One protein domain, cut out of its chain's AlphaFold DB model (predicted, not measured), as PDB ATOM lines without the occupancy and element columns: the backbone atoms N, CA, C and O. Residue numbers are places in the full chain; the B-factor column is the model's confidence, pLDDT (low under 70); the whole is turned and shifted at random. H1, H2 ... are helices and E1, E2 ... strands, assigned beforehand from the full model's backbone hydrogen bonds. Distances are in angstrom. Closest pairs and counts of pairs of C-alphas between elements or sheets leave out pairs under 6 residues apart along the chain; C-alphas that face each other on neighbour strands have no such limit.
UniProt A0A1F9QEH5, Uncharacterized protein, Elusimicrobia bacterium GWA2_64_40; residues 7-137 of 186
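This is residues 7 to 137 of the 186 residues of an uncharacterized protein of Elusimicrobia bacterium GWA2_64_40 (UniProt A0A1F9QEH5). Two four-stranded sheets are partly face to face as a sandwich with nearly aligned strands, E1 to E4 in one sheet and E5 to E8 in the other, and the edge strand E5 makes the close approaches to the first sheet. At one end of the sandwich lie the short helix H1, the longer helix H2 and the two long links, residues 21 to 34 and 85 to 105, while the tight turns between strands lie at the other end. The printed part has 131 residues, with two named helices and eight named strands in the order E1 E2 E3 E4 H1 E5 E6 H2 E7 E8; both sheets are antiparallel, in the orders E1 E2 E3 E4 and E5 E6 E7 E8. The class is mixed, helices and strands, with under half of the residues, 64 of 131, in named elements. The whole is compact, with a radius of gyration of the C-alphas of 16.0 A, yet elongated in outline, spanning 51 by 30 by 19 A.

E1, residues 7 to 10, begins at C-alpha 7 at (1.221, -36.523, 42.229) and is 7.7 A long. E2, residues 16 to 20, is 13.2 A long; E3, residues 35 to 39, 12.9 A; and E4, residues 45 to 50, 13.4 A. H1 follows at once, residues 51 to 55, 5.9 A long. E5, residues 64 to 71, is 20.8 A long and starts at C-alpha 64 at (16.558, -28.211, 36.163). E6, residues 77 to 84, is 23.7 A long. H2, residues 106 to 117, is 16.1 A long. E7, residues 121 to 126, is 16.8 A long, and E8, residues 131 to 135, is 11.1 A long and ends at C-alpha 135 at (5.701, -17.127, 29.585).

E1 to E4 form a meander, each strand the antiparallel neighbour of the one before. N 8 of E1 and O 17 of E2 are 2.8 A apart, within hydrogen-bond range, as are N 18 of E2 and O 37 of E3 at 3.0 A, and N 38 of E3 and O 46 of E4 at 2.9 A. This sheet is strongly twisted, only just, with C-alphas up to 4.3 A off its best plane. The other sheet makes a sandwich with it, two sheets face to face, with 46 pairs of C-alphas within 10 A and best planes 21 degrees apart. The closest C-alphas of E1 and E5 are those of Asp 9 and Ala 70, 5.6 A apart; those of E2 and E5 are Leu 17 and Met 69, 7.2 A. E4 and E5 are near each other, and E4 and E8 are apart. The second sheet is strongly twisted, up to 4.8 A off its plane. Within hydrogen-bond range are N 67 of E5 and O 81 of E6 at 2.9 A, N 80 of E6 and O 123 of E7 at 2.9 A, and N 124 of E7 and O 133 of E8 at 2.8 A; E5 and E6 form a hairpin, as do E7 and E8. H1 only grazes this sheet with residues 51 to 55, and H2 with residues 112 to 117. The closest C-alphas of E6 and H2 are those of Ala 84 and Ala 116, 5.1 A apart. H1 and H2 are close but not clearly touching, with the C-alphas of Tyr 55 and Leu 115 7.7 A apart. In H1 and H2 every O i to N i+4 pair is within hydrogen-bond range.

The two C-alphas farthest apart are those of Ser 74 and Gly 100, 51.2 A. The printed part has no cut. The links E2 to E3, 14 residues, and E6 to H2, 21 residues, are long. The mean pLDDT of the printed part is 90.0; residue 42 and residues 87 to 89 are under 70.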
ATOM      1  N   VAL A   7       2.395 -37.233  42.750       92.94
ATOM      2  CA  VAL A   7       1.221 -36.523  42.229       92.94
ATOM      3  C   VAL A   7       1.321 -35.049  42.606       92.94
ATOM      4  O   VAL A   7       1.439 -34.726  43.786       92.94
ATOM      5  N   ALA A   8       1.265 -34.172  41.606       93.81
ATOM      6  CA  ALA A   8       1.265 -32.725  41.792       93.81
ATOM      7  C   ALA A   8      -0.160 -32.162  41.876       93.81
ATOM      8  O   ALA A   8      -0.441 -31.327  42.730       93.81
ATOM      9  N   ASP A   9      -1.060 -32.624  41.002       95.56
ATOM     10  CA  ASP A   9      -2.446 -32.154  40.947       95.56
ATOM     11  C   ASP A   9      -3.350 -33.167  40.224       95.56
ATOM     12  O   ASP A   9      -2.873 -34.014  39.461       95.56
ATOM     13  N   ILE A  10      -4.661 -33.075  40.450       94.69
ATOM     14  CA  ILE A  10      -5.672 -33.951  39.850       94.69
ATOM     15  C   ILE A  10      -6.827 -33.100  39.310       94.69
ATOM     16  O   ILE A  10      -7.466 -32.345  40.040       94.69
ATOM     17  N   ALA A  11      -7.123 -33.244  38.017       93.81
ATOM     18  CA  ALA A  11      -8.248 -32.583  37.367       93.81
ATOM     19  C   ALA A  11      -9.596 -33.225  37.760       93.81
ATOM     20  O   ALA A  11      -9.635 -34.391  38.157       93.81
ATOM     21  N   PRO A  12     -10.735 -32.528  37.559       90.62
ATOM     22  CA  PRO A  12     -12.064 -33.058  37.884       90.62
ATOM     23  C   PRO A  12     -12.441 -34.385  37.206       90.62
ATOM     24  O   PRO A  12     -13.295 -35.106  37.711       90.62
ATOM     25  N   ASP A  13     -11.830 -34.714  36.067       90.69
ATOM     26  CA  ASP A  13     -12.054 -35.974  35.346       90.69
ATOM     27  C   ASP A  13     -11.028 -37.069  35.686       90.69
ATOM     28  O   ASP A  13     -10.896 -38.047  34.953       90.69
ATOM     29  N   ASN A  14     -10.304 -36.906  36.797       92.00
ATOM     30  CA  ASN A  14      -9.243 -37.796  37.273       92.00
ATOM     31  C   ASN A  14      -8.005 -37.867  36.368       92.00
ATOM     32  O   ASN A  14      -7.213 -38.800  36.488       92.00
ATOM     33  N   THR A  15      -7.800 -36.889  35.481       93.88
ATOM     34  CA  THR A  15      -6.483 -36.709  34.855       93.88
ATOM     35  C   THR A  15      -5.484 -36.250  35.914       93.88
ATOM     36  O   THR A  15      -5.777 -35.337  36.681       93.88
ATOM     37  N   VAL A  16      -4.308 -36.869  35.960       95.19
ATOM     38  CA  VAL A  16      -3.285 -36.625  36.983       95.19
ATOM     39  C   VAL A  16      -2.085 -35.925  36.362       95.19
ATOM     40  O   VAL A  16      -1.577 -36.360  35.329       95.19
ATOM     41  N   LEU A  17      -1.605 -34.871  37.018       96.38
ATOM     42  CA  LEU A  17      -0.265 -34.338  36.800       96.38
ATOM     43  C   LEU A  17       0.664 -34.972  37.819       96.38
ATOM     44  O   LEU A  17       0.393 -34.948  39.021       96.38
ATOM     45  N   GLY A  18       1.776 -35.515  37.350       94.50
ATOM     46  CA  GLY A  18       2.781 -36.067  38.237       94.50
ATOM     47  C   GLY A  18       4.169 -35.983  37.647       94.50
ATOM     48  O   GLY A  18       4.352 -35.598  36.496       94.50
ATOM     49  N   GLY A  19       5.154 -36.336  38.451       92.31
ATOM     50  CA  GLY A  19       6.542 -36.278  38.034       92.31
ATOM     51  C   GLY A  19       7.397 -37.324  38.710       92.31
ATOM     52  O   GLY A  19       6.996 -37.958  39.691       92.31
ATOM     53  N   TYR A  20       8.579 -37.489  38.144       90.75
ATOM     54  CA  TYR A  20       9.672 -38.248  38.714       90.75
ATOM     55  C   TYR A  20      10.772 -37.240  39.002       90.75
ATOM     56  O   TYR A  20      11.395 -36.742  38.070       90.75
ATOM     57  N   ALA A  21      10.944 -36.896  40.273       85.38
ATOM     58  CA  ALA A  21      12.011 -35.998  40.682       85.38
ATOM     59  C   ALA A  21      13.366 -36.706  40.589       85.38
ATOM     60  O   ALA A  21      13.450 -37.923  40.825       85.38
ATOM     61  N   ASP A  22      14.420 -35.940  40.321       79.25
ATOM     62  CA  ASP A  22      15.761 -36.407  40.605       79.25
ATOM     63  C   ASP A  22      15.922 -36.618  42.118       79.25
ATOM     64  O   ASP A  22      15.613 -35.761  42.948       79.25
ATOM     65  N   ASN A  23      16.427 -37.791  42.487       70.50
ATOM     66  CA  ASN A  23      16.750 -38.129  43.865       70.50
ATOM     67  C   ASN A  23      18.251 -37.957  44.083       70.50
ATOM     68  O   ASN A  23      18.910 -38.944  44.426       70.50
ATOM     69  N   ALA A  24      18.757 -36.738  43.846       75.81
ATOM     70  CA  ALA A  24      20.134 -36.299  44.078       75.81
ATOM     71  C   ALA A  24      20.903 -37.258  45.006       75.81
ATOM     72  O   ALA A  24      20.571 -37.399  46.188       75.81
ATOM     73  N   CYS A  25      21.898 -37.973  44.473       79.25
ATOM     74  CA  CYS A  25      22.655 -38.953  45.246       79.25
ATOM     75  C   CYS A  25      24.079 -38.496  45.482       79.25
ATOM     76  O   CYS A  25      24.719 -37.903  44.619       79.25
ATOM     77  N   CYS A  26      24.635 -38.933  46.615       81.06
ATOM     78  CA  CYS A  26      26.072 -39.145  46.700       81.06
ATOM     79  C   CYS A  26      26.889 -37.834  46.560       81.06
ATOM     80  O   CYS A  26      28.049 -37.871  46.161       81.06
ATOM     81  N   GLY A  27      26.286 -36.682  46.897       75.81
ATOM     82  CA  GLY A  27      26.895 -35.349  46.777       75.81
ATOM     83  C   GLY A  27      26.714 -34.657  45.418       75.81
ATOM     84  O   GLY A  27      27.277 -33.576  45.224       75.81
ATOM     85  N   TRP A  28      25.937 -35.264  44.519       78.31
ATOM     86  CA  TRP A  28      25.554 -34.744  43.208       78.31
ATOM     87  C   TRP A  28      24.092 -34.320  43.231       78.31
ATOM     88  O   TRP A  28      23.239 -35.056  43.731       78.31
ATOM     89  N   ALA A  29      23.831 -33.128  42.718       79.44
ATOM     90  CA  ALA A  29      22.501 -32.562  42.606       79.44
ATOM     91  C   ALA A  29      21.774 -33.034  41.342       79.44
ATOM     92  O   ALA A  29      20.548 -33.057  41.348       79.44
ATOM     93  N   ASN A  30      22.534 -33.452  40.319       80.75
ATOM     94  CA  ASN A  30      22.011 -33.976  39.063       80.75
ATOM     95  C   ASN A  30      22.476 -35.421  38.792       80.75
ATOM     96  O   ASN A  30      23.566 -35.655  38.259       80.75
ATOM     97  N   TRP A  31      21.677 -36.401  39.208       81.12
ATOM     98  CA  TRP A  31      21.956 -37.837  39.093       81.12
ATOM     99  C   TRP A  31      20.963 -38.568  38.171       81.12
ATOM    100  O   TRP A  31      21.343 -39.501  37.459       81.12
ATOM    101  N   LEU A  32      19.695 -38.158  38.155       84.94
ATOM    102  CA  LEU A  32      18.639 -38.654  37.265       84.94
ATOM    103  C   LEU A  32      17.915 -37.480  36.609       84.94
ATOM    104  O   LEU A  32      17.875 -36.398  37.161       84.94
ATOM    105  N   SER A  33      17.289 -37.732  35.459       89.38
ATOM    106  CA  SER A  33      16.465 -36.723  34.783       89.38
ATOM    107  C   SER A  33      15.189 -36.459  35.585       89.38
ATOM    108  O   SER A  33      14.406 -37.393  35.811       89.38
ATOM    109  N   ASP A  34      14.956 -35.201  35.954       91.75
ATOM    110  CA  ASP A  34      13.646 -34.725  36.389       91.75
ATOM    111  C   ASP A  34      12.639 -34.851  35.225       91.75
ATOM    112  O   ASP A  34      12.870 -34.391  34.100       91.75
ATOM    113  N   GLN A  35      11.488 -35.481  35.476       94.69
ATOM    114  CA  GLN A  35      10.450 -35.705  34.463       94.69
ATOM    115  C   GLN A  35       9.065 -35.271  34.937       94.69
ATOM    116  O   GLN A  35       8.708 -35.469  36.099       94.69
ATOM    117  N   ALA A  36       8.236 -34.766  34.017       95.62
ATOM    118  CA  ALA A  36       6.816 -34.505  34.266       95.62
ATOM    119  C   ALA A  36       5.925 -35.223  33.257       95.62
ATOM    120  O   ALA A  36       6.188 -35.248  32.056       95.62
ATOM    121  N   VAL A  37       4.823 -35.774  33.754       95.50
ATOM    122  CA  VAL A  37       3.869 -36.559  32.979       95.50
ATOM    123  C   VAL A  37       2.434 -36.118  33.244       95.50
ATOM    124  O   VAL A  37       2.065 -35.723  34.351       95.50
ATOM    125  N   VAL A  38       1.605 -36.261  32.215       95.38
ATOM    126  CA  VAL A  38       0.148 -36.162  32.300       95.38
ATOM    127  C   VAL A  38      -0.431 -37.556  32.115       95.38
ATOM    128  O   VAL A  38      -0.184 -38.202  31.097       95.38
ATOM    129  N   LEU A  39      -1.202 -38.036  33.086       93.94
ATOM    130  CA  LEU A  39      -1.838 -39.351  33.051       93.94
ATOM    131  C   LEU A  39      -3.350 -39.177  32.917       93.94
ATOM    132  O   LEU A  39      -4.015 -38.722  33.844       93.94
ATOM    133  N   SER A  40      -3.901 -39.535  31.759       88.62
ATOM    134  CA  SER A  40      -5.352 -39.536  31.544       88.62
ATOM    135  C   SER A  40      -6.003 -40.765  32.183       88.62
ATOM    136  O   SER A  40      -5.418 -41.851  32.210       88.62
ATOM    137  N   SER A  41      -7.234 -40.618  32.684       77.44
ATOM    138  CA  SER A  41      -7.988 -41.739  33.256       77.44
ATOM    139  C   SER A  41      -8.228 -42.824  32.196       77.44
ATOM    140  O   SER A  41      -9.042 -42.650  31.291       77.44
ATOM    141  N   GLY A  42      -7.528 -43.956  32.315       68.75
ATOM    142  CA  GLY A  42      -7.645 -45.100  31.403       68.75
ATOM    143  C   GLY A  42      -6.838 -44.993  30.103       68.75
ATOM    144  O   GLY A  42      -6.968 -45.870  29.251       68.75
ATOM    145  N   GLY A  43      -6.012 -43.953  29.943       72.81
ATOM    146  CA  GLY A  43      -5.131 -43.770  28.788       72.81
ATOM    147  C   GLY A  43      -3.645 -43.931  29.118       72.81
ATOM    148  O   GLY A  43      -3.252 -44.150  30.264       72.81
ATOM    149  N   ALA A  44      -2.803 -43.829  28.088       78.44
ATOM    150  CA  ALA A  44      -1.353 -43.781  28.255       78.44
ATOM    151  C   ALA A  44      -0.913 -42.421  28.825       78.44
ATOM    152  O   ALA A  44      -1.545 -41.393  28.571       78.44
ATOM    153  N   GLY A  45       0.184 -42.425  29.582       86.56
ATOM    154  CA  GLY A  45       0.818 -41.202  30.057       86.56
ATOM    155  C   GLY A  45       1.534 -40.453  28.938       86.56
ATOM    156  O   GLY A  45       2.190 -41.073  28.101       86.56
ATOM    157  N   VAL A  46       1.436 -39.126  28.939       92.62
ATOM    158  CA  VAL A  46       2.195 -38.241  28.048       92.62
ATOM    159  C   VAL A  46       3.325 -37.616  28.851       92.62
ATOM    160  O   VAL A  46       3.066 -36.962  29.858       92.62
ATOM    161  N   ASN A  47       4.570 -37.808  28.413       94.31
ATOM    162  CA  ASN A  47       5.706 -37.079  28.967       94.31
ATOM    163  C   ASN A  47       5.716 -35.656  28.386       94.31
ATOM    164  O   ASN A  47       5.721 -35.484  27.168       94.31
ATOM    165  N   VAL A  48       5.679 -34.655  29.263       95.81
ATOM    166  CA  VAL A  48       5.641 -33.228  28.901       95.81
ATOM    167  C   VAL A  48       6.927 -32.498  29.278       95.81
ATOM    168  O   VAL A  48       7.125 -31.350  28.880       95.81
ATOM    169  N   TYR A  49       7.812 -33.162  30.022       96.88
ATOM    170  CA  TYR A  49       9.100 -32.632  30.430       96.88
ATOM    171  C   TYR A  49      10.093 -33.763  30.693       96.88
ATOM    172  O   TYR A  49       9.828 -34.640  31.509       96.88
ATOM    173  N   ASP A  50      11.250 -33.689  30.044       95.62
ATOM    174  CA  ASP A  50      12.431 -34.485  30.361       95.62
ATOM    175  C   ASP A  50      13.622 -33.532  30.425       95.62
ATOM    176  O   ASP A  50      13.956 -32.877  29.431       95.62
ATOM    177  N   GLU A  51      14.201 -33.408  31.610       94.88
ATOM    178  CA  GLU A  51      15.288 -32.487  31.899       94.88
ATOM    179  C   GLU A  51      16.489 -32.696  30.971       94.88
ATOM    180  O   GLU A  51      16.896 -31.774  30.257       94.88
ATOM    181  N   PHE A  52      17.014 -33.923  30.927       94.19
ATOM    182  CA  PHE A  52      18.214 -34.258  30.162       94.19
ATOM    183  C   PHE A  52      18.012 -34.033  28.676       94.19
ATOM    184  O   PHE A  52      18.894 -33.498  28.006       94.19
ATOM    185  N   GLN A  53      16.844 -34.408  28.155       94.62
ATOM    186  CA  GLN A  53      16.531 -34.179  26.753       94.62
ATOM    187  C   GLN A  53      16.426 -32.686  26.431       94.62
ATOM    188  O   GLN A  53      16.803 -32.257  25.339       94.62
ATOM    189  N   ARG A  54      15.884 -31.892  27.355       94.94
ATOM    190  CA  ARG A  54      15.612 -30.476  27.123       94.94
ATOM    191  C   ARG A  54      16.847 -29.599  27.265       94.94
ATOM    192  O   ARG A  54      17.014 -28.669  26.477       94.94
ATOM    193  N   TYR A  55      17.659 -29.851  28.283       93.81
ATOM    194  CA  TYR A  55      18.786 -28.996  28.646       93.81
ATOM    195  C   TYR A  55      20.142 -29.580  28.259       93.81
ATOM    196  O   TYR A  55      21.141 -28.865  28.356       93.81
ATOM    197  N   ASP A  56      20.199 -30.833  27.792       94.00
ATOM    198  CA  ASP A  56      21.447 -31.539  27.477       94.00
ATOM    199  C   ASP A  56      22.466 -31.398  28.620       94.00
ATOM    200  O   ASP A  56      23.594 -30.923  28.456       94.00
ATOM    201  N   ASN A  57      22.006 -31.693  29.836       92.06
ATOM    202  CA  ASN A  57      22.739 -31.471  31.081       92.06
ATOM    203  C   ASN A  57      23.031 -32.774  31.842       92.06
ATOM    204  O   ASN A  57      23.571 -32.719  32.938       92.06
ATOM    205  N   ALA A  58      22.781 -33.946  31.246       91.25
ATOM    206  CA  ALA A  58      22.985 -35.259  31.877       91.25
ATOM    207  C   ALA A  58      24.415 -35.512  32.399       91.25
ATOM    208  O   ALA A  58      24.656 -36.440  33.162       91.25
ATOM    209  N   LYS A  59      25.391 -34.730  31.925       90.62
ATOM    210  CA  LYS A  59      26.805 -34.847  32.302       90.62
ATOM    211  C   LYS A  59      27.269 -33.757  33.257       90.62
ATOM    212  O   LYS A  59      28.446 -33.760  33.593       90.62
ATOM    213  N   VAL A  60      26.420 -32.815  33.653       91.00
ATOM    214  CA  VAL A  60      26.805 -31.694  34.521       91.00
ATOM    215  C   VAL A  60      25.995 -31.714  35.803       91.00
ATOM    216  O   VAL A  60      24.848 -32.147  35.812       91.00
ATOM    217  N   ASP A  61      26.586 -31.211  36.876       90.69
ATOM    218  CA  ASP A  61      25.972 -31.171  38.201       90.69
ATOM    219  C   ASP A  61      25.123 -29.911  38.407       90.69
ATOM    220  O   ASP A  61      25.418 -29.072  39.257       90.69
ATOM    221  N   VAL A  62      24.123 -29.741  37.543       91.31
ATOM    222  CA  VAL A  62      23.097 -28.694  37.632       91.31
ATOM    223  C   VAL A  62      21.781 -29.332  37.229       91.31
ATOM    224  O   VAL A  62      21.665 -29.776  36.086       91.31
ATOM    225  N   ASN A  63      20.830 -29.370  38.153       91.62
ATOM    226  CA  ASN A  63      19.484 -29.879  37.964       91.62
ATOM    227  C   ASN A  63      18.519 -28.746  37.564       91.62
ATOM    228  O   ASN A  63      18.438 -27.692  38.204       91.62
ATOM    229  N   PHE A  64      17.742 -28.987  36.513       94.31
ATOM    230  CA  PHE A  64      16.558 -28.211  36.163       94.31
ATOM    231  C   PHE A  64      15.300 -28.970  36.605       94.31
ATOM    232  O   PHE A  64      14.742 -29.788  35.872       94.31
ATOM    233  N   SER A  65      14.802 -28.644  37.795       93.62
ATOM    234  CA  SER A  65      13.720 -29.384  38.445       93.62
ATOM    235  C   SER A  65      12.354 -28.741  38.241       93.62
ATOM    236  O   SER A  65      12.212 -27.517  38.106       93.62
ATOM    237  N   VAL A  66      11.312 -29.572  38.256       95.19
ATOM    238  CA  VAL A  66       9.920 -29.107  38.202       95.19
ATOM    239  C   VAL A  66       9.521 -28.561  39.573       95.19
ATOM    240  O   VAL A  66       9.249 -29.317  40.501       95.19
ATOM    241  N   SER A  67       9.445 -27.236  39.709       94.12
ATOM    242  CA  SER A  67       9.123 -26.583  40.990       94.12
ATOM    243  C   SER A  67       7.647 -26.256  41.185       94.12
ATOM    244  O   SER A  67       7.219 -26.031  42.317       94.12
ATOM    245  N   ALA A  68       6.851 -26.221  40.116       95.31
ATOM    246  CA  ALA A  68       5.399 -26.128  40.230       95.31
ATOM    247  C   ALA A  68       4.704 -26.773  39.036       95.31
ATOM    248  O   ALA A  68       5.131 -26.625  37.891       95.31
ATOM    249  N   MET A  69       3.584 -27.439  39.305       96.62
ATOM    250  CA  MET A  69       2.709 -27.979  38.277       96.62
ATOM    251  C   MET A  69       1.274 -28.010  38.795       96.62
ATOM    252  O   MET A  69       1.033 -28.516  39.888       96.62
ATOM    253  N   ALA A  70       0.335 -27.425  38.050       97.81
ATOM    254  CA  ALA A  70      -1.055 -27.307  38.496       97.81
ATOM    255  C   ALA A  70      -2.026 -27.141  37.327       97.81
ATOM    256  O   ALA A  70      -1.764 -26.371  36.392       97.81
ATOM    257  N   PHE A  71      -3.184 -27.788  37.415       97.69
ATOM    258  CA  PHE A  71      -4.274 -27.591  36.471       97.69
ATOM    259  C   PHE A  71      -4.913 -26.211  36.635       97.69
ATOM    260  O   PHE A  71      -5.023 -25.656  37.730       97.69
ATOM    261  N   SER A  72      -5.399 -25.659  35.524       97.19
ATOM    262  CA  SER A  72      -6.341 -24.546  35.565       97.19
ATOM    263  C   SER A  72      -7.637 -24.977  36.260       97.19
ATOM    264  O   SER A  72      -7.955 -26.164  36.250       97.19
ATOM    265  N   PRO A  73      -8.471 -24.051  36.765       95.88
ATOM    266  CA  PRO A  73      -9.710 -24.409  37.461       95.88
ATOM    267  C   PRO A  73     -10.654 -25.341  36.682       95.88
ATOM    268  O   PRO A  73     -11.367 -26.126  37.297       95.88
ATOM    269  N   SER A  74     -10.671 -25.275  35.346       95.19
ATOM    270  CA  SER A  74     -11.448 -26.196  34.504       95.19
ATOM    271  C   SER A  74     -10.794 -27.558  34.242       95.19
ATOM    272  O   SER A  74     -11.466 -28.431  33.715       95.19
ATOM    273  N   GLY A  75      -9.504 -27.743  34.540       95.50
ATOM    274  CA  GLY A  75      -8.743 -28.953  34.197       95.50
ATOM    275  C   GLY A  75      -8.307 -29.074  32.729       95.50
ATOM    276  O   GLY A  75      -7.752 -30.098  32.347       95.50
ATOM    277  N   GLU A  76      -8.549 -28.053  31.898       95.12
ATOM    278  CA  GLU A  76      -8.300 -28.101  30.440       95.12
ATOM    279  C   GLU A  76      -6.886 -27.663  30.037       95.12
ATOM    280  O   GLU A  76      -6.431 -27.921  28.921       95.12
ATOM    281  N   LYS A  77      -6.195 -26.967  30.937       96.62
ATOM    282  CA  LYS A  77      -4.804 -26.548  30.783       96.62
ATOM    283  C   LYS A  77      -4.057 -26.840  32.066       96.62
ATOM    284  O   LYS A  77      -4.673 -26.930  33.128       96.62
ATOM    285  N   PHE A  78      -2.742 -26.879  31.989       97.69
ATOM    286  CA  PHE A  78      -1.905 -26.859  33.175       97.69
ATOM    287  C   PHE A  78      -0.680 -25.981  32.967       97.69
ATOM    288  O   PHE A  78      -0.280 -25.685  31.839       97.69
ATOM    289  N   VAL A  79      -0.123 -25.527  34.083       98.12
ATOM    290  CA  VAL A  79       1.154 -24.825  34.125       98.12
ATOM    291  C   VAL A  79       2.237 -25.811  34.528       98.12
ATOM    292  O   VAL A  79       1.992 -26.683  35.359       98.12
ATOM    293  N   LEU A  80       3.422 -25.641  33.959       97.88
ATOM    294  CA  LEU A  80       4.660 -26.267  34.392       97.88
ATOM    295  C   LEU A  80       5.676 -25.151  34.638       97.88
ATOM    296  O   LEU A  80       5.897 -24.313  33.761       97.88
ATOM    297  N   GLN A  81       6.285 -25.139  35.816       97.44
ATOM    298  CA  GLN A  81       7.415 -24.281  36.139       97.44
ATOM    299  C   GLN A  81       8.653 -25.130  36.382       97.44
ATOM    300  O   GLN A  81       8.616 -26.074  37.171       97.44
ATOM    301  N   VAL A  82       9.754 -24.725  35.757       96.44
ATOM    302  CA  VAL A  82      11.076 -25.325  35.932       96.44
ATOM    303  C   VAL A  82      12.024 -24.304  36.550       96.44
ATOM    304  O   VAL A  82      12.022 -23.133  36.162       96.44
ATOM    305  N   THR A  83      12.840 -24.741  37.502       94.31
ATOM    306  CA  THR A  83      13.871 -23.935  38.173       94.31
ATOM    307  C   THR A  83      15.203 -24.655  38.157       94.31
ATOM    308  O   THR A  83      15.229 -25.868  38.317       94.31
ATOM    309  N   ALA A  84      16.296 -23.911  38.003       92.62
ATOM    310  CA  ALA A  84      17.636 -24.469  38.123       92.62
ATOM    311  C   ALA A  84      18.141 -24.373  39.566       92.62
ATOM    312  O   ALA A  84      17.966 -23.342  40.222       92.62
ATOM    313  N   ASP A  85      18.833 -25.401  40.040       86.69
ATOM    314  CA  ASP A  85      19.545 -25.402  41.319       86.69
ATOM    315  C   ASP A  85      20.954 -24.801  41.191       86.69
ATOM    316  O   ASP A  85      21.941 -25.330  41.689       86.69
ATOM    317  N   TYR A  86      21.064 -23.658  40.519       79.62
ATOM    318  CA  TYR A  86      22.355 -23.065  40.212       79.62
ATOM    319  C   TYR A  86      22.860 -22.155  41.347       79.62
ATOM    320  O   TYR A  86      22.313 -21.063  41.556       79.62
ATOM    321  N   PRO A  87      23.926 -22.534  42.080       66.00
ATOM    322  CA  PRO A  87      24.632 -21.611  42.953       66.00
ATOM    323  C   PRO A  87      25.451 -20.645  42.089       66.00
ATOM    324  O   PRO A  87      26.552 -20.967  41.650       66.00
ATOM    325  N   TYR A  88      24.913 -19.447  41.851       66.00
ATOM    326  CA  TYR A  88      25.561 -18.367  41.087       66.00
ATOM    327  C   TYR A  88      27.001 -18.035  41.527       66.00
ATOM    328  O   TYR A  88      27.738 -17.388  40.788       66.00
ATOM    329  N   ASP A  89      27.399 -18.450  42.728       65.81
ATOM    330  CA  ASP A  89      28.703 -18.228  43.343       65.81
ATOM    331  C   ASP A  89      29.690 -19.402  43.190       65.81
ATOM    332  O   ASP A  89      30.817 -19.310  43.685       65.81
ATOM    333  N   LYS A  90      29.312 -20.498  42.516       75.12
ATOM    334  CA  LYS A  90      30.165 -21.687  42.359       75.12
ATOM    335  C   LYS A  90      30.401 -22.055  40.899       75.12
ATOM    336  O   LYS A  90      29.583 -21.814  40.019       75.12
ATOM    337  N   LEU A  91      31.549 -22.684  40.664       85.88
ATOM    338  CA  LEU A  91      31.887 -23.274  39.371       85.88
ATOM    339  C   LEU A  91      31.004 -24.497  39.104       85.88
ATOM    340  O   LEU A  91      30.771 -25.305  40.004       85.88
ATOM    341  N   ILE A  92      30.562 -24.650  37.855       88.38
ATOM    342  CA  ILE A  92      29.783 -25.813  37.422       88.38
ATOM    343  C   ILE A  92      30.706 -27.030  37.330       88.38
ATOM    344  O   ILE A  92      31.776 -26.977  36.711       88.38
ATOM    345  N   ARG A  93      30.279 -28.135  37.941       90.88
ATOM    346  CA  ARG A  93      31.011 -29.403  37.953       90.88
ATOM    347  C   ARG A  93      30.493 -30.346  36.876       90.88
ATOM    348  O   ARG A  93      29.318 -30.297  36.509       90.88
ATOM    349  N   TRP A  94      31.363 -31.221  36.388       91.12
ATOM    350  CA  TRP A  94      30.899 -32.414  35.686       91.12
ATOM    351  C   TRP A  94      30.206 -33.350  36.670       91.12
ATOM    352  O   TRP A  94      30.608 -33.391  37.821       91.12
ATOM    353  N   GLY A  95      29.209 -34.103  36.219       85.75
ATOM    354  CA  GLY A  95      28.490 -35.085  37.023       85.75
ATOM    355  C   GLY A  95      29.343 -36.298  37.405       85.75
ATOM    356  O   GLY A  95      30.468 -36.480  36.936       85.75
ATOM    357  N   ALA A  96      28.766 -37.159  38.239       81.56
ATOM    358  CA  ALA A  96      29.466 -38.235  38.940       81.56
ATOM    359  C   ALA A  96      30.262 -39.219  38.070       81.56
ATOM    360  O   ALA A  96      31.296 -39.721  38.505       81.56
ATOM    361  N   ASP A  97      29.785 -39.492  36.856       79.62
ATOM    362  CA  ASP A  97      30.399 -40.465  35.947       79.62
ATOM    363  C   ASP A  97      31.552 -39.868  35.117       79.62
ATOM    364  O   ASP A  97      32.151 -40.553  34.282       79.62
ATOM    365  N   HIS A  98      31.874 -38.585  35.307       82.88
ATOM    366  CA  HIS A  98      32.957 -37.939  34.580       82.88
ATOM    367  C   HIS A  98      34.335 -38.337  35.119       82.88
ATOM    368  O   HIS A  98      34.603 -38.306  36.318       82.88
ATOM    369  N   ILE A  99      35.248 -38.642  34.196       77.94
ATOM    370  CA  ILE A  99      36.658 -38.900  34.487       77.94
ATOM    371  C   ILE A  99      37.471 -37.764  33.870       77.94
ATOM    372  O   ILE A  99      37.568 -37.672  32.647       77.94
ATOM    373  N   GLY A 100      38.076 -36.917  34.703       81.44
ATOM    374  CA  GLY A 100      38.844 -35.773  34.221       81.44
ATOM    375  C   GLY A 100      38.873 -34.611  35.204       81.44
ATOM    376  O   GLY A 100      38.926 -34.812  36.416       81.44
ATOM    377  N   ALA A 101      38.885 -33.393  34.662       81.50
ATOM    378  CA  ALA A 101      38.764 -32.182  35.463       81.50
ATOM    379  C   ALA A 101      37.443 -32.194  36.245       81.50
ATOM    380  O   ALA A 101      36.448 -32.731  35.773       81.50
ATOM    381  N   GLU A 102      37.422 -31.594  37.434       84.94
ATOM    382  CA  GLU A 102      36.201 -31.527  38.249       84.94
ATOM    383  C   GLU A 102      35.178 -30.543  37.661       84.94
ATOM    384  O   GLU A 102      33.971 -30.770  37.724       84.94
ATOM    385  N   THR A 103      35.658 -29.458  37.050       89.69
ATOM    386  CA  THR A 103      34.824 -28.391  36.494       89.69
ATOM    387  C   THR A 103      34.656 -28.520  34.989       89.69
ATOM    388  O   THR A 103      35.576 -28.942  34.279       89.69
ATOM    389  N   VAL A 104      33.493 -28.092  34.503       91.19
ATOM    390  CA  VAL A 104      33.194 -28.049  33.070       91.19
ATOM    391  C   VAL A 104      34.052 -27.015  32.341       91.19
ATOM    392  O   VAL A 104      34.618 -26.104  32.948       91.19
ATOM    393  N   ASP A 105      34.171 -27.166  31.025       91.62
ATOM    394  CA  ASP A 105      34.819 -26.169  30.179       91.62
ATOM    395  C   ASP A 105      34.008 -24.857  30.119       91.62
ATOM    396  O   ASP A 105      32.836 -24.796  30.498       91.62
ATOM    397  N   VAL A 106      34.639 -23.782  29.639       91.94
ATOM    398  CA  VAL A 106      34.048 -22.432  29.629       91.94
ATOM    399  C   VAL A 106      32.772 -22.360  28.785       91.94
ATOM    400  O   VAL A 106      31.846 -21.641  29.154       91.94
ATOM    401  N   GLU A 107      32.702 -23.096  27.674       93.56
ATOM    402  CA  GLU A 107      31.538 -23.089  26.786       93.56
ATOM    403  C   GLU A 107      30.349 -23.779  27.457       93.56
ATOM    404  O   GLU A 107      29.263 -23.200  27.554       93.56
ATOM    405  N   THR A 108      30.573 -24.975  28.008       92.69
ATOM    406  CA  THR A 108      29.569 -25.710  28.782       92.69
ATOM    407  C   THR A 108      29.106 -24.898  29.990       92.69
ATOM    408  O   THR A 108      27.901 -24.796  30.230       92.69
ATOM    409  N   SER A 109      30.037 -24.265  30.713       92.06
ATOM    410  CA  SER A 109      29.701 -23.410  31.851       92.06
ATOM    411  C   SER A 109      28.805 -22.252  31.421       92.06
ATOM    412  O   SER A 109      27.739 -22.071  31.997       92.06
ATOM    413  N   ALA A 110      29.194 -21.493  30.393       92.50
ATOM    414  CA  ALA A 110      28.428 -20.336  29.933       92.50
ATOM    415  C   ALA A 110      27.021 -20.731  29.454       92.50
ATOM    416  O   ALA A 110      26.043 -20.046  29.762       92.50
ATOM    417  N   ARG A 111      26.907 -21.858  28.742       94.56
ATOM    418  CA  ARG A 111      25.623 -22.392  28.279       94.56
ATOM    419  C   ARG A 111      24.700 -22.734  29.447       94.56
ATOM    420  O   ARG A 111      23.556 -22.286  29.462       94.56
ATOM    421  N   ILE A 112      25.181 -23.516  30.414       94.12
ATOM    422  CA  ILE A 112      24.365 -23.964  31.550       94.12
ATOM    423  C   ILE A 112      24.001 -22.787  32.461       94.12
ATOM    424  O   ILE A 112      22.839 -22.675  32.846       94.12
ATOM    425  N   SER A 113      24.930 -21.863  32.730       92.50
ATOM    426  CA  SER A 113      24.635 -20.639  33.487       92.50
ATOM    427  C   SER A 113      23.546 -19.804  32.808       92.50
ATOM    428  O   SER A 113      22.602 -19.384  33.469       92.50
ATOM    429  N   SER A 114      23.606 -19.626  31.484       92.00
ATOM    430  CA  SER A 114      22.574 -18.882  30.745       92.00
ATOM    431  C   SER A 114      21.203 -19.569  30.797       92.00
ATOM    432  O   SER A 114      20.179 -18.900  30.947       92.00
ATOM    433  N   LEU A 115      21.168 -20.903  30.714       93.25
ATOM    434  CA  LEU A 115      19.932 -21.673  30.875       93.25
ATOM    435  C   LEU A 115      19.366 -21.529  32.293       93.25
ATOM    436  O   LEU A 115      18.155 -21.369  32.445       93.25
ATOM    437  N   ALA A 116      20.222 -21.546  33.316       91.81
ATOM    438  CA  ALA A 116      19.823 -21.358  34.707       91.81
ATOM    439  C   ALA A 116      19.290 -19.940  34.975       91.81
ATOM    440  O   ALA A 116      18.258 -19.786  35.630       91.81
ATOM    441  N   GLU A 117      19.924 -18.914  34.406       90.12
ATOM    442  CA  GLU A 117      19.481 -17.511  34.461       90.12
ATOM    443  C   GLU A 117      18.118 -17.279  33.806       90.12
ATOM    444  O   GLU A 117      17.363 -16.394  34.214       90.12
ATOM    445  N   ALA A 118      17.768 -18.095  32.811       89.81
ATOM    446  CA  ALA A 118      16.456 -18.050  32.180       89.81
ATOM    447  C   ALA A 118      15.337 -18.639  33.064       89.81
ATOM    448  O   ALA A 118      14.170 -18.595  32.664       89.81
ATOM    449  N   THR A 119      15.658 -19.179  34.248       91.62
ATOM    450  CA  THR A 119      14.672 -19.727  35.188       91.62
ATOM    451  C   THR A 119      14.194 -18.689  36.227       91.62
ATOM    452  O   THR A 119      14.932 -17.758  36.553       91.62
ATOM    453  N   PRO A 120      12.954 -18.791  36.758       94.25
ATOM    454  CA  PRO A 120      11.958 -19.833  36.513       94.25
ATOM    455  C   PRO A 120      11.406 -19.787  35.081       94.25
ATOM    456  O   PRO A 120      10.955 -18.747  34.607       94.25
ATOM    457  N   ALA A 121      11.424 -20.935  34.402       94.94
ATOM    458  CA  ALA A 121      10.841 -21.092  33.076       94.94
ATOM    459  C   ALA A 121       9.403 -21.587  33.238       94.94
ATOM    460  O   ALA A 121       9.181 -22.668  33.785       94.94
ATOM    461  N   ILE A 122       8.428 -20.799  32.784       96.94
ATOM    462  CA  ILE A 122       7.004 -21.096  32.977       96.94
ATOM    463  C   ILE A 122       6.359 -21.369  31.624       96.94
ATOM    464  O   ILE A 122       6.452 -20.568  30.695       96.94
ATOM    465  N   GLN A 123       5.676 -22.501  31.524       97.00
ATOM    466  CA  GLN A 123       4.990 -22.932  30.317       97.00
ATOM    467  C   GLN A 123       3.566 -23.358  30.624       97.00
ATOM    468  O   GLN A 123       3.277 -23.906  31.685       97.00
ATOM    469  N   ILE A 124       2.685 -23.115  29.663       97.62
ATOM    470  CA  ILE A 124       1.292 -23.529  29.706       97.62
ATOM    471  C   ILE A 124       1.070 -24.566  28.628       97.62
ATOM    472  O   ILE A 124       1.371 -24.336  27.457       97.62
ATOM    473  N   PHE A 125       0.475 -25.677  29.023       97.44
ATOM    474  CA  PHE A 125       0.121 -26.774  28.145       97.44
ATOM    475  C   PHE A 125      -1.392 -26.963  28.139       97.44
ATOM    476  O   PHE A 125      -2.079 -26.638  29.114       97.44
ATOM    477  N   ASP A 126      -1.921 -27.489  27.039       95.56
ATOM    478  CA  ASP A 126      -3.246 -28.092  27.069       95.56
ATOM    479  C   ASP A 126      -3.198 -29.417  27.832       95.56
ATOM    480  O   ASP A 126      -2.138 -29.975  28.118       95.56
ATOM    481  N   LYS A 127      -4.373 -29.940  28.160       92.44
ATOM    482  CA  LYS A 127      -4.511 -31.216  28.860       92.44
ATOM    483  C   LYS A 127      -3.876 -32.409  28.136       92.44
ATOM    484  O   LYS A 127      -3.533 -33.392  28.782       92.44
ATOM    485  N   ALA A 128      -3.717 -32.340  26.816       92.00
ATOM    486  CA  ALA A 128      -3.070 -33.385  26.029       92.00
ATOM    487  C   ALA A 128      -1.531 -33.284  26.058       92.00
ATOM    488  O   ALA A 128      -0.856 -34.104  25.439       92.00
ATOM    489  N   GLY A 129      -0.972 -32.300  26.770       93.50
ATOM    490  CA  GLY A 129       0.467 -32.085  26.887       93.50
ATOM    491  C   GLY A 129       1.064 -31.275  25.739       93.50
ATOM    492  O   GLY A 129       2.284 -31.218  25.599       93.50
ATOM    493  N   LYS A 130       0.243 -30.625  24.906       94.94
ATOM    494  CA  LYS A 130       0.735 -29.731  23.854       94.94
ATOM    495  C   LYS A 130       0.988 -28.342  24.427       94.94
ATOM    496  O   LYS A 130       0.121 -27.758  25.074       94.94
ATOM    497  N   LEU A 131       2.160 -27.784  24.134       95.50
ATOM    498  CA  LEU A 131       2.515 -26.420  24.525       95.50
ATOM    499  C   LEU A 131       1.552 -25.405  23.881       95.50
ATOM    500  O   LEU A 131       1.386 -25.384  22.659       95.50
ATOM    501  N   ILE A 132       0.936 -24.570  24.714       95.75
ATOM    502  CA  ILE A 132       0.091 -23.438  24.315       95.75
ATOM    503  C   ILE A 132       0.911 -22.152  24.323       95.75
ATOM    504  O   ILE A 132       0.852 -21.394  23.362       95.75
ATOM    505  N   GLU A 133       1.637 -21.899  25.414       95.19
ATOM    506  CA  GLU A 133       2.328 -20.629  25.636       95.19
ATOM    507  C   GLU A 133       3.577 -20.822  26.498       95.19
ATOM    508  O   GLU A 133       3.574 -21.614  27.446       95.19
ATOM    509  N   ALA A 134       4.632 -20.070  26.192       94.44
ATOM    510  CA  ALA A 134       5.819 -19.948  27.024       94.44
ATOM    511  C   ALA A 134       5.862 -18.532  27.600       94.44
ATOM    512  O   ALA A 134       5.978 -17.545  26.874       94.44
ATOM    513  N   ILE A 135       5.757 -18.423  28.920       93.00
ATOM    514  CA  ILE A 135       5.701 -17.127  29.585       93.00
ATOM    515  C   ILE A 135       7.105 -16.505  29.557       93.00
ATOM    516  O   ILE A 135       8.059 -17.158  29.992       93.00
ATOM    517  N   PRO A 136       7.261 -15.257  29.079       87.00
ATOM    518  CA  PRO A 136       8.545 -14.568  29.115       87.00
ATOM    519  C   PRO A 136       9.093 -14.475  30.544       87.00
ATOM    520  O   PRO A 136       8.327 -14.271  31.486       87.00
ATOM    521  N   SER A 137      10.416 -14.570  30.705       82.56
ATOM    522  CA  SER A 137      11.052 -14.382  32.014       82.56
ATOM    523  C   SER A 137      10.811 -12.956  32.525       82.56
ATOM    524  O   SER A 137      11.080 -11.977  31.827       82.56
TER     525      SER A 137